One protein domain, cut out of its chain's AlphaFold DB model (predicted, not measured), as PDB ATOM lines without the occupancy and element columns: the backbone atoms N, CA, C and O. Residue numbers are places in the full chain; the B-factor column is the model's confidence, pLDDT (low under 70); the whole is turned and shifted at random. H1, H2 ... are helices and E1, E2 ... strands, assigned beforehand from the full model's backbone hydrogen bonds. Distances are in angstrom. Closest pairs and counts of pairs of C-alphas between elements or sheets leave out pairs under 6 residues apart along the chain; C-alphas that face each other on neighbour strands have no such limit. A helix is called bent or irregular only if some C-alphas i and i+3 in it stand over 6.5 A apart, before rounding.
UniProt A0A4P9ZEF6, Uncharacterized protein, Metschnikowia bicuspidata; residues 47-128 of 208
ATOM      1  N   ASP A  47     235.026 140.854 169.550       60.16
ATOM      2  CA  ASP A  47     234.252 140.448 168.376       60.16
ATOM      3  C   ASP A  47     234.209 138.924 168.156       60.16
ATOM      4  O   ASP A  47     233.198 138.412 167.669       60.16
ATOM      5  N   ILE A  48     235.285 138.200 168.481       59.28
ATOM      6  CA  ILE A  48     235.449 136.755 168.196       59.28
ATOM      7  C   ILE A  48     236.033 136.015 169.394       59.28
ATOM      8  O   ILE A  48     235.593 134.925 169.754       59.28
ATOM      9  N   SER A  49     237.036 136.618 170.019       59.41
ATOM     10  CA  SER A  49     237.564 136.167 171.295       59.41
ATOM     11  C   SER A  49     236.549 136.506 172.402       59.41
ATOM     12  O   SER A  49     235.788 137.452 172.260       59.41
ATOM     13  N   ARG A  50     236.509 135.740 173.506       61.31
ATOM     14  CA  ARG A  50     235.745 136.124 174.721       61.31
ATOM     15  C   ARG A  50     236.419 137.268 175.495       61.31
ATOM     16  O   ARG A  50     235.899 137.720 176.513       61.31
ATOM     17  N   ARG A  51     237.616 137.673 175.065       63.00
ATOM     18  CA  ARG A  51     238.458 138.710 175.658       63.00
ATOM     19  C   ARG A  51     238.478 139.938 174.749       63.00
ATOM     20  O   ARG A  51     238.610 139.827 173.532       63.00
ATOM     21  N   SER A  52     238.409 141.112 175.368       64.25
ATOM     22  CA  SER A  52     238.578 142.378 174.658       64.25
ATOM     23  C   SER A  52     240.021 142.517 174.165       64.25
ATOM     24  O   SER A  52     240.946 142.448 174.971       64.25
ATOM     25  N   CYS A  53     240.203 142.722 172.862       66.25
ATOM     26  CA  CYS A  53     241.497 142.945 172.217       66.25
ATOM     27  C   CYS A  53     241.611 144.415 171.784       66.25
ATOM     28  O   CYS A  53     240.602 144.975 171.338       66.25
ATOM     29  N   PRO A  54     242.788 145.058 171.902       68.56
ATOM     30  CA  PRO A  54     243.031 146.371 171.306       68.56
ATOM     31  C   PRO A  54     242.755 146.335 169.802       68.56
ATOM     32  O   PRO A  54     243.204 145.419 169.124       68.56
ATOM     33  N   ILE A  55     242.027 147.318 169.266       69.88
ATOM     34  CA  ILE A  55     241.711 147.388 167.830       69.88
ATOM     35  C   ILE A  55     242.999 147.441 167.003       69.88
ATOM     36  O   ILE A  55     243.051 146.867 165.919       69.88
ATOM     37  N   GLY A  56     244.041 148.092 167.523       67.94
ATOM     38  CA  GLY A  56     245.340 148.156 166.867       67.94
ATOM     39  C   GLY A  56     246.043 146.810 166.683       67.94
ATOM     40  O   GLY A  56     246.799 146.654 165.729       67.94
ATOM     41  N   ASP A  57     245.720 145.832 167.529       74.50
ATOM     42  CA  ASP A  57     246.248 144.464 167.467       74.50
ATOM     43  C   ASP A  57     245.271 143.511 166.767       74.50
ATOM     44  O   ASP A  57     245.369 142.289 166.894       74.50
ATOM     45  N   THR A  58     244.283 144.048 166.052       79.56
ATOM     46  CA  THR A  58     243.298 143.250 165.323       79.56
ATOM     47  C   THR A  58     243.329 143.549 163.839       79.56
ATOM     48  O   THR A  58     243.494 144.693 163.425       79.56
ATOM     49  N   ILE A  59     243.103 142.512 163.039       85.12
ATOM     50  CA  ILE A  59     242.809 142.645 161.624       85.12
ATOM     51  C   ILE A  59     241.306 142.626 161.400       85.12
ATOM     52  O   ILE A  59     240.553 141.881 162.039       85.12
ATOM     53  N   GLN A  60     240.862 143.475 160.488       85.50
ATOM     54  CA  GLN A  60     239.467 143.556 160.129       85.50
ATOM     55  C   GLN A  60     239.135 142.500 159.077       85.50
ATOM     56  O   GLN A  60     239.920 142.239 158.171       85.50
ATOM     57  N   VAL A  61     237.947 141.915 159.182       86.62
ATOM     58  CA  VAL A  61     237.421 140.921 158.249       86.62
ATOM     59  C   VAL A  61     236.096 141.399 157.694       86.62
ATOM     60  O   VAL A  61     235.187 141.769 158.445       86.62
ATOM     61  N   VAL A  62     235.992 141.372 156.371       87.44
ATOM     62  CA  VAL A  62     234.795 141.749 155.617       87.44
ATOM     63  C   VAL A  62     234.314 140.575 154.779       87.44
ATOM     64  O   VAL A  62     235.067 139.644 154.493       87.44
ATOM     65  N   VAL A  63     233.051 140.625 154.365       86.31
ATOM     66  CA  VAL A  63     232.508 139.695 153.372       86.31
ATOM     67  C   VAL A  63     232.667 140.336 151.998       86.31
ATOM     68  O   VAL A  63     232.011 141.331 151.702       86.31
ATOM     69  N   ALA A  64     233.543 139.773 151.172       86.25
ATOM     70  CA  ALA A  64     233.727 140.158 149.779       86.25
ATOM     71  C   ALA A  64     232.931 139.217 148.864       86.25
ATOM     72  O   ALA A  64     232.864 138.010 149.112       86.25
ATOM     73  N   LYS A  65     232.335 139.765 147.803       85.31
ATOM     74  CA  LYS A  65     231.665 138.991 146.753       85.31
ATOM     75  C   LYS A  65     232.632 138.805 145.583       85.31
ATOM     76  O   LYS A  65     233.243 139.775 145.151       85.31
ATOM     77  N   ASP A  66     232.761 137.575 145.107       83.31
ATOM     78  CA  ASP A  66     233.589 137.196 143.961       83.31
ATOM     79  C   ASP A  66     232.764 136.266 143.060       83.31
ATOM     80  O   ASP A  66     232.523 135.102 143.400       83.31
ATOM     81  N   GLY A  67     232.203 136.830 141.987       82.88
ATOM     82  CA  GLY A  67     231.116 136.200 141.234       82.88
ATOM     83  C   GLY A  67     229.936 135.852 142.149       82.88
ATOM     84  O   GLY A  67     229.447 136.697 142.901       82.88
ATOM     85  N   ASP A  68     229.512 134.589 142.140       82.44
ATOM     86  CA  ASP A  68     228.445 134.086 143.019       82.44
ATOM     87  C   ASP A  68     228.932 133.657 144.411       82.44
ATOM     88  O   ASP A  68     228.130 133.358 145.300       82.44
ATOM     89  N   ARG A  69     230.250 133.639 144.641       84.69
ATOM     90  CA  ARG A  69     230.835 133.210 145.915       84.69
ATOM     91  C   ARG A  69     230.997 134.391 146.864       84.69
ATOM     92  O   ARG A  69     231.256 135.524 146.460       84.69
ATOM     93  N   ARG A  70     230.860 134.119 148.163       88.12
ATOM     94  CA  ARG A  70     231.090 135.098 149.231       88.12
ATOM     95  C   ARG A  70     232.200 134.607 150.142       88.12
ATOM     96  O   ARG A  70     232.123 133.502 150.677       88.12
ATOM     97  N   TRP A  71     233.204 135.449 150.327       88.75
ATOM     98  CA  TRP A  71     234.419 135.113 151.053       88.75
ATOM     99  C   TRP A  71     234.647 136.068 152.211       88.75
ATOM    100  O   TRP A  71     234.486 137.277 152.066       88.75
ATOM    101  N   LEU A  72     235.072 135.534 153.351       88.88
ATOM    102  CA  LEU A  72     235.648 136.331 154.428       88.88
ATOM    103  C   LEU A  72     237.090 136.660 154.056       88.88
ATOM    104  O   LEU A  72     237.916 135.751 153.959       88.88
ATOM    105  N   LYS A  73     237.371 137.948 153.846       88.12
ATOM    106  CA  LYS A  73     238.699 138.456 153.486       88.12
ATOM    107  C   LYS A  73     239.211 139.441 154.544       88.12
ATOM    108  O   LYS A  73     238.406 140.230 155.057       88.12
ATOM    109  N   PRO A  74     240.509 139.393 154.889       89.19
ATOM    110  CA  PRO A  74     241.121 140.406 155.735       89.19
ATOM    111  C   PRO A  74     241.250 141.733 154.976       89.19
ATOM    112  O   PRO A  74     241.359 141.742 153.752       89.19
ATOM    113  N   VAL A  75     241.220 142.857 155.692       87.50
ATOM    114  CA  VAL A  75     241.473 144.203 155.150       87.50
ATOM    115  C   VAL A  75     242.219 145.060 156.176       87.50
ATOM    116  O   VAL A  75     242.017 144.905 157.382       87.50
ATOM    117  N   LEU A  76     243.069 145.977 155.699       82.25
ATOM    118  CA  LEU A  76     243.847 146.895 156.549       82.25
ATOM    119  C   LEU A  76     243.096 148.190 156.908       82.25
ATOM    120  O   LEU A  76     243.412 148.822 157.919       82.25
ATOM    121  N   GLU A  77     242.108 148.593 156.101       70.00
ATOM    122  CA  GLU A  77     241.351 149.837 156.289       70.00
ATOM    123  C   GLU A  77     240.043 149.644 157.075       70.00
ATOM    124  O   GLU A  77     239.363 148.616 156.978       70.00
ATOM    125  N   LYS A  78     239.636 150.701 157.794       56.59
ATOM    126  CA  LYS A  78     238.263 150.826 158.302       56.59
ATOM    127  C   LYS A  78     237.305 150.936 157.108       56.59
ATOM    128  O   LYS A  78     237.627 151.648 156.156       56.59
ATOM    129  N   PRO A  79     236.111 150.322 157.150       49.66
ATOM    130  CA  PRO A  79     235.151 150.511 156.079       49.66
ATOM    131  C   PRO A  79     234.739 151.985 156.045       49.66
ATOM    132  O   PRO A  79     234.315 152.537 157.066       49.66
ATOM    133  N   ARG A  80     234.854 152.628 154.881       48.62
ATOM    134  CA  ARG A  80     234.247 153.946 154.659       48.62
ATOM    135  C   ARG A  80     232.722 153.784 154.722       48.62
ATOM    136  O   ARG A  80     232.203 152.714 154.400       48.62
ATOM    137  N   HIS A  81     232.012 154.808 155.207       40.81
ATOM    138  CA  HIS A  81     230.559 154.768 155.425       40.81
ATOM    139  C   HIS A  81     229.815 154.049 154.284       40.81
ATOM    140  O   HIS A  81     230.019 154.348 153.113       40.81
ATOM    141  N   GLY A  82     228.965 153.079 154.638       47.84
ATOM    142  CA  GLY A  82     228.172 152.298 153.680       47.84
ATOM    143  C   GLY A  82     228.817 150.996 153.192       47.84
ATOM    144  O   GLY A  82     228.092 150.122 152.722       47.84
ATOM    145  N   GLN A  83     230.125 150.790 153.367       47.44
ATOM    146  CA  GLN A  83     230.776 149.548 152.950       47.44
ATOM    147  C   GLN A  83     230.863 148.545 154.102       47.44
ATOM    148  O   GLN A  83     231.364 148.842 155.174       47.44
ATOM    149  N   ASN A  84     230.303 147.365 153.852       52.97
ATOM    150  CA  ASN A  84     230.439 146.082 154.537       52.97
ATOM    151  C   ASN A  84     230.556 146.078 156.077       52.97
ATOM    152  O   ASN A  84     231.561 146.516 156.638       52.97
ATOM    153  N   PRO A  85     229.582 145.481 156.801       60.62
ATOM    154  CA  PRO A  85     229.794 145.179 158.215       60.62
ATOM    155  C   PRO A  85     231.100 144.393 158.367       60.62
ATOM    156  O   PRO A  85     231.388 143.513 157.560       60.62
ATOM    157  N   ALA A  86     231.880 144.708 159.393       67.19
ATOM    158  CA  ALA A  86     233.156 144.058 159.634       67.19
ATOM    159  C   ALA A  86     233.198 143.407 161.016       67.19
ATOM    160  O   ALA A  86     232.502 143.841 161.940       67.19
ATOM    161  N   LYS A  87     234.017 142.366 161.141       80.25
ATOM    162  CA  LYS A  87     234.422 141.752 162.413       80.25
ATOM    163  C   LYS A  87     235.922 141.917 162.589       80.25
ATOM    164  O   LYS A  87     236.645 142.021 161.606       80.25
ATOM    165  N   PHE A  88     236.384 141.904 163.830       80.25
ATOM    166  CA  PHE A  88     237.803 142.038 164.156       80.25
ATOM    167  C   PHE A  88     238.361 140.726 164.722       80.25
ATOM    168  O   PHE A  88     237.779 140.139 165.637       80.25
ATOM    169  N   VAL A  89     239.484 140.275 164.167       82.69
ATOM    170  CA  VAL A  89     240.240 139.068 164.545       82.69
ATOM    171  C   VAL A  89     241.585 139.502 165.115       82.69
ATOM    172  O   VAL A  89     242.142 140.483 164.645       82.69
ATOM    173  N   LEU A  90     242.137 138.788 166.096       83.50
ATOM    174  CA  LEU A  90     243.488 139.076 166.589       83.50
ATOM    175  C   LEU A  90     244.527 138.945 165.460       83.50
ATOM    176  O   LEU A  90     244.524 137.957 164.726       83.50
ATOM    177  N   ASN A  91     245.426 139.923 165.348       85.38
ATOM    178  CA  ASN A  91     246.525 139.932 164.387       85.38
ATOM    179  C   ASN A  91     247.670 139.014 164.852       85.38
ATOM    180  O   ASN A  91     248.730 139.478 165.257       85.38
ATOM    181  N   SER A  92     247.429 137.704 164.833       86.38
ATOM    182  CA  SER A  92     248.400 136.669 165.202       86.38
ATOM    183  C   SER A  92     248.232 135.464 164.285       86.38
ATOM    184  O   SER A  92     247.123 134.927 164.140       86.38
ATOM    185  N   ARG A  93     249.334 135.004 163.685       88.56
ATOM    186  CA  ARG A  93     249.320 133.841 162.794       88.56
ATOM    187  C   ARG A  93     248.898 132.586 163.548       88.56
ATOM    188  O   ARG A  93     248.079 131.817 163.042       88.56
ATOM    189  N   LEU A  94     249.419 132.378 164.761       85.19
ATOM    190  CA  LEU A  94     249.087 131.210 165.582       85.19
ATOM    191  C   LEU A  94     247.609 131.205 165.977       85.19
ATOM    192  O   LEU A  94     246.943 130.174 165.842       85.19
ATOM    193  N   TYR A  95     247.074 132.358 166.386       84.38
ATOM    194  CA  TYR A  95     245.661 132.513 166.721       84.38
ATOM    195  C   TYR A  95     244.755 132.181 165.532       84.38
ATOM    196  O   TYR A  95     243.822 131.377 165.660       84.38
ATOM    197  N   ILE A  96     245.040 132.767 164.367       86.38
ATOM    198  CA  ILE A  96     244.264 132.550 163.144       86.38
ATOM    199  C   ILE A  96     244.315 131.071 162.749       86.38
ATOM    200  O   ILE A  96     243.261 130.443 162.635       86.38
ATOM    201  N   LYS A  97     245.512 130.474 162.644       85.56
ATOM    202  CA  LYS A  97     245.683 129.050 162.301       85.56
ATOM    203  C   LYS A  97     244.934 128.127 163.259       85.56
ATOM    204  O   LYS A  97     244.278 127.179 162.822       85.56
ATOM    205  N   PHE A  98     245.007 128.393 164.562       83.44
ATOM    206  CA  PHE A  98     244.302 127.600 165.565       83.44
ATOM    207  C   PHE A  98     242.783 127.660 165.376       83.44
ATOM    208  O   PHE A  98     242.111 126.626 165.407       83.44
ATOM    209  N   HIS A  99     242.231 128.856 165.166       81.00
ATOM    210  CA  HIS A  99     240.791 129.009 165.010       81.00
ATOM    211  C   HIS A  99     240.280 128.477 163.670       81.00
ATOM    212  O   HIS A  99     239.185 127.902 163.658       81.00
ATOM    213  N   LEU A 100     241.050 128.610 162.579       81.38
ATOM    214  CA  LEU A 100     240.709 128.067 161.254       81.38
ATOM    215  C   LEU A 100     240.424 126.563 161.312       81.38
ATOM    216  O   LEU A 100     239.494 126.090 160.665       81.38
ATOM    217  N   ARG A 101     241.154 125.825 162.157       78.06
ATOM    218  CA  ARG A 101     240.980 124.376 162.360       78.06
ATOM    219  C   ARG A 101     239.743 123.986 163.179       78.06
ATOM    220  O   ARG A 101     239.401 122.810 163.214       78.06
ATOM    221  N   LYS A 102     239.103 124.927 163.886       74.44
ATOM    222  CA  LYS A 102     237.965 124.646 164.783       74.44
ATOM    223  C   LYS A 102     236.651 125.214 164.253       74.44
ATOM    224  O   LYS A 102     235.800 124.482 163.764       74.44
ATOM    225  N   ARG A 103     236.459 126.523 164.434       68.56
ATOM    226  CA  ARG A 103     235.253 127.291 164.081       68.56
ATOM    227  C   ARG A 103     235.652 128.753 163.883       68.56
ATOM    228  O   ARG A 103     235.265 129.629 164.656       68.56
ATOM    229  N   PHE A 104     236.486 129.019 162.885       72.50
ATOM    230  CA  PHE A 104     236.755 130.389 162.469       72.50
ATOM    231  C   PHE A 104     235.603 130.863 161.600       72.50
ATOM    232  O   PHE A 104     235.480 130.485 160.441       72.50
ATOM    233  N   PHE A 105     234.720 131.658 162.191       76.56
ATOM    234  CA  PHE A 105     233.577 132.205 161.477       76.56
ATOM    235  C   PHE A 105     233.365 133.666 161.873       76.56
ATOM    236  O   PHE A 105     232.390 133.997 162.552       76.56
ATOM    237  N   PRO A 106     234.303 134.560 161.501       80.19
ATOM    238  CA  PRO A 106     234.211 135.993 161.762       80.19
ATOM    239  C   PRO A 106     233.130 136.672 160.901       80.19
ATOM    240  O   PRO A 106     233.373 137.735 160.336       80.19
ATOM    241  N   VAL A 107     231.935 136.084 160.762       82.56
ATOM    242  CA  VAL A 107     230.863 136.688 159.966       82.56
ATOM    243  C   VAL A 107     230.348 137.944 160.668       82.56
ATOM    244  O   VAL A 107     229.969 137.893 161.845       82.56
ATOM    245  N   PRO A 108     230.331 139.090 159.973       81.06
ATOM    246  CA  PRO A 108     229.871 140.341 160.549       81.06
ATOM    247  C   PRO A 108     228.410 140.298 161.008       81.06
ATOM    248  O   PRO A 108     227.548 139.746 160.326       81.06
ATOM    249  N   LEU A 109     228.110 140.950 162.138       77.31
ATOM    250  CA  LEU A 109     226.790 140.876 162.784       77.31
ATOM    251  C   LEU A 109     225.632 141.297 161.868       77.31
ATOM    252  O   LEU A 109     224.570 140.687 161.930       77.31
ATOM    253  N   LYS A 110     225.822 142.287 160.982       76.81
ATOM    254  CA  LYS A 110     224.742 142.692 160.065       76.81
ATOM    255  C   LYS A 110     224.357 141.578 159.079       76.81
ATOM    256  O   LYS A 110     223.190 141.501 158.727       76.81
ATOM    257  N   PHE A 111     225.283 140.700 158.671       79.81
ATOM    258  CA  PHE A 111     224.932 139.535 157.844       79.81
ATOM    259  C   PHE A 111     224.115 138.515 158.637       79.81
ATOM    260  O   PHE A 111     223.154 137.970 158.103       79.81
ATOM    261  N   LEU A 112     224.454 138.307 159.914       78.44
ATOM    262  CA  LEU A 112     223.684 137.430 160.799       78.44
ATOM    263  C   LEU A 112     222.256 137.954 161.017       78.44
ATOM    264  O   LEU A 112     221.322 137.162 161.037       78.44
ATOM    265  N   ALA A 113     222.090 139.274 161.152       80.19
ATOM    266  CA  ALA A 113     220.799 139.900 161.435       80.19
ATOM    267  C   ALA A 113     219.915 140.104 160.191       80.19
ATOM    268  O   ALA A 113     218.718 139.843 160.245       80.19
ATOM    269  N   HIS A 114     220.482 140.572 159.073       80.94
ATOM    270  CA  HIS A 114     219.704 141.010 157.904       80.94
ATOM    271  C   HIS A 114     219.756 140.048 156.716       80.94
ATOM    272  O   HIS A 114     219.007 140.211 155.756       80.94
ATOM    273  N   SER A 115     220.660 139.068 156.716       81.94
ATOM    274  CA  SER A 115     220.802 138.129 155.597       81.94
ATOM    275  C   SER A 115     221.150 136.711 156.068       81.94
ATOM    276  O   SER A 115     222.106 136.121 155.556       81.94
ATOM    277  N   PRO A 116     220.385 136.119 157.009       81.44
ATOM    278  CA  PRO A 116     220.704 134.813 157.589       81.44
ATOM    279  C   PRO A 116     220.775 133.693 156.541       81.44
ATOM    280  O   PRO A 116     221.638 132.826 156.638       81.44
ATOM    281  N   ALA A 117     219.956 133.752 155.484       83.81
ATOM    282  CA  ALA A 117     219.978 132.784 154.381       83.81
ATOM    283  C   ALA A 117     221.301 132.782 153.586       83.81
ATOM    284  O   ALA A 117     221.659 131.788 152.958       83.81
ATOM    285  N   VAL A 118     222.042 133.892 153.621       82.94
ATOM    286  CA  VAL A 118     223.321 134.052 152.918       82.94
ATOM    287  C   VAL A 118     224.489 133.537 153.761       82.94
ATOM    288  O   VAL A 118     225.514 133.144 153.210       82.94
ATOM    289  N   VAL A 119     224.343 133.498 155.088       84.81
ATOM    290  CA  VAL A 119     225.409 133.136 156.034       84.81
ATOM    291  C   VAL A 119     226.053 131.774 155.730       84.81
ATOM    292  O   VAL A 119     227.282 131.731 155.692       84.81
ATOM    293  N   PRO A 120     225.307 130.689 155.432       84.75
ATOM    294  CA  PRO A 120     225.907 129.389 155.109       84.75
ATOM    295  C   PRO A 120     226.763 129.389 153.834       84.75
ATOM    296  O   PRO A 120     227.600 128.510 153.648       84.75
ATOM    297  N   GLN A 121     226.557 130.365 152.945       85.88
ATOM    298  CA  GLN A 121     227.289 130.496 151.683       85.88
ATOM    299  C   GLN A 121     228.613 131.254 151.856       85.88
ATOM    300  O   GLN A 121     229.444 131.254 150.948       85.88
ATOM    301  N   ILE A 122     228.803 131.923 152.999       87.50
ATOM    302  CA  ILE A 122     230.009 132.689 153.298       87.50
ATOM    303  C   ILE A 122     231.095 131.719 153.755       87.50
ATOM    304  O   ILE A 122     230.990 131.098 154.812       87.50
ATOM    305  N   LYS A 123     232.165 131.614 152.969       88.00
ATOM    306  CA  LYS A 123     233.314 130.764 153.286       88.00
ATOM    307  C   LYS A 123     234.503 131.604 153.723       88.00
ATOM    308  O   LYS A 123     234.668 132.745 153.299       88.00
ATOM    309  N   VAL A 124     235.348 131.044 154.576       86.62
ATOM    310  CA  VAL A 124     236.657 131.638 154.861       86.62
ATOM    311  C   VAL A 124     237.574 131.361 153.679       86.62
ATOM    312  O   VAL A 124     237.537 130.260 153.127       86.62
ATOM    313  N   LEU A 125     238.363 132.357 153.275       85.38
ATOM    314  CA  LEU A 125     239.375 132.167 152.243       85.38
ATOM    315  C   LEU A 125     240.358 131.052 152.662       85.38
ATOM    316  O   LEU A 125     240.789 131.045 153.821       85.38
ATOM    317  N   PRO A 126     240.714 130.113 151.767       81.00
ATOM    318  CA  PRO A 126     241.829 129.203 152.010       81.00
ATOM    319  C   PRO A 126     243.094 130.003 152.338       81.00
ATOM    320  O   PRO A 126     243.312 131.052 151.743       81.00
ATOM    321  N   GLU A 127     243.898 129.525 153.290       85.00
ATOM    322  CA  GLU A 127     245.148 130.192 153.692       85.00
ATOM    323  C   GLU A 127     244.966 131.661 154.122       85.00
ATOM    324  O   GLU A 127     245.774 132.536 153.810       85.00
ATOM    325  N   PHE A 128     243.887 131.944 154.855       88.38
ATOM    326  CA  PHE A 128     243.552 133.283 155.342       88.38
ATOM    327  C   PHE A 128     244.736 134.003 156.012       88.38
ATOM    328  O   PHE A 128     244.894 135.210 155.862       88.38
TER     329      PHE A 128
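Overview. This is residues 47 to 128 of the 208 residues of an uncharacterized protein of Metschnikowia bicuspidata (UniProt A0A4P9ZEF6). A four-stranded sheet, E3, E1, E2 and E4 side by side, is curled like part of a barrel that stays open between its edge strands E3 and E4. H1 lies toward one end of this half-barrel and the short helices H2 and H3 toward the other, where residues 112 to 117 stick out. The printed part has 82 residues, with four named strands and three named helices in the order E1, E2, E3, H1, H2, H3, E4. The sheet is mixed and the class is mixed, helices and strands. The whole is compact, with a radius of gyration of the C-alphas of 12.4 A and spans of 31 by 30 by 21 A.

Along the chain. E1, residues 58 to 66, begins at C-alpha 58 (243.298, 143.250, 165.323) and measures 24.2 A. E2, residues 69 to 75, measures 17.9 A, and E3, residues 86 to 90, measures 13.4 A. H1, residues 93 to 100, is 10.5 A long. H2, residues 109 to 114, is 8.6 A long, and H3, residues 116 to 121, is 9.8 A long. E4, residues 122 to 124, spans 6.9 A and ends at C-alpha 124 (236.657, 131.638, 154.861).

Arrangement. E1 and E2 form a hairpin, antiparallel at 152 degrees, with N 64 and O 71 2.8 A apart, within hydrogen-bond range. E3 is antiparallel to E1 at 135 degrees, with N 61 and O 87 at 2.8 A. E4 is parallel to E2 at 48 degrees, with N 72 and O 123 at 2.8 A. E3 and E4 are apart, and the sheet is strongly twisted. H2 is on the sheet but only grazes it with residues 109 to 111, and H3 only grazes it with residues 118 to 121. H2 and H3 only just touch, with 3 pairs of C-alphas within 8 A, and only at the corner by their link; the closest C-alphas are those of Leu 112 and Val 119, 6.6 A apart. H1 is not on the sheet, but only just, with 4 pairs of C-alphas within 10 A; its closest C-alphas to E3 are those of Ile 96 and Leu 90, 7.4 A apart. Every O i to N i+4 pair is within hydrogen-bond range in H1 and H2. In H3 the count is 0 of 2, beside 2 of 3 O i to N i+3 pairs, and H3 is only just irregular: C-alphas 117 and 120 are 6.9 A apart.

Size, cuts and confidence. The two farthest C-alphas, those of Arg 51 and Gly 67, are 35.3 A apart. The printed part has no cut, and no link is long. Mean pLDDT of the printed part is 77.2; residues 47 to 56, 78 to 86 and 103 are under 70.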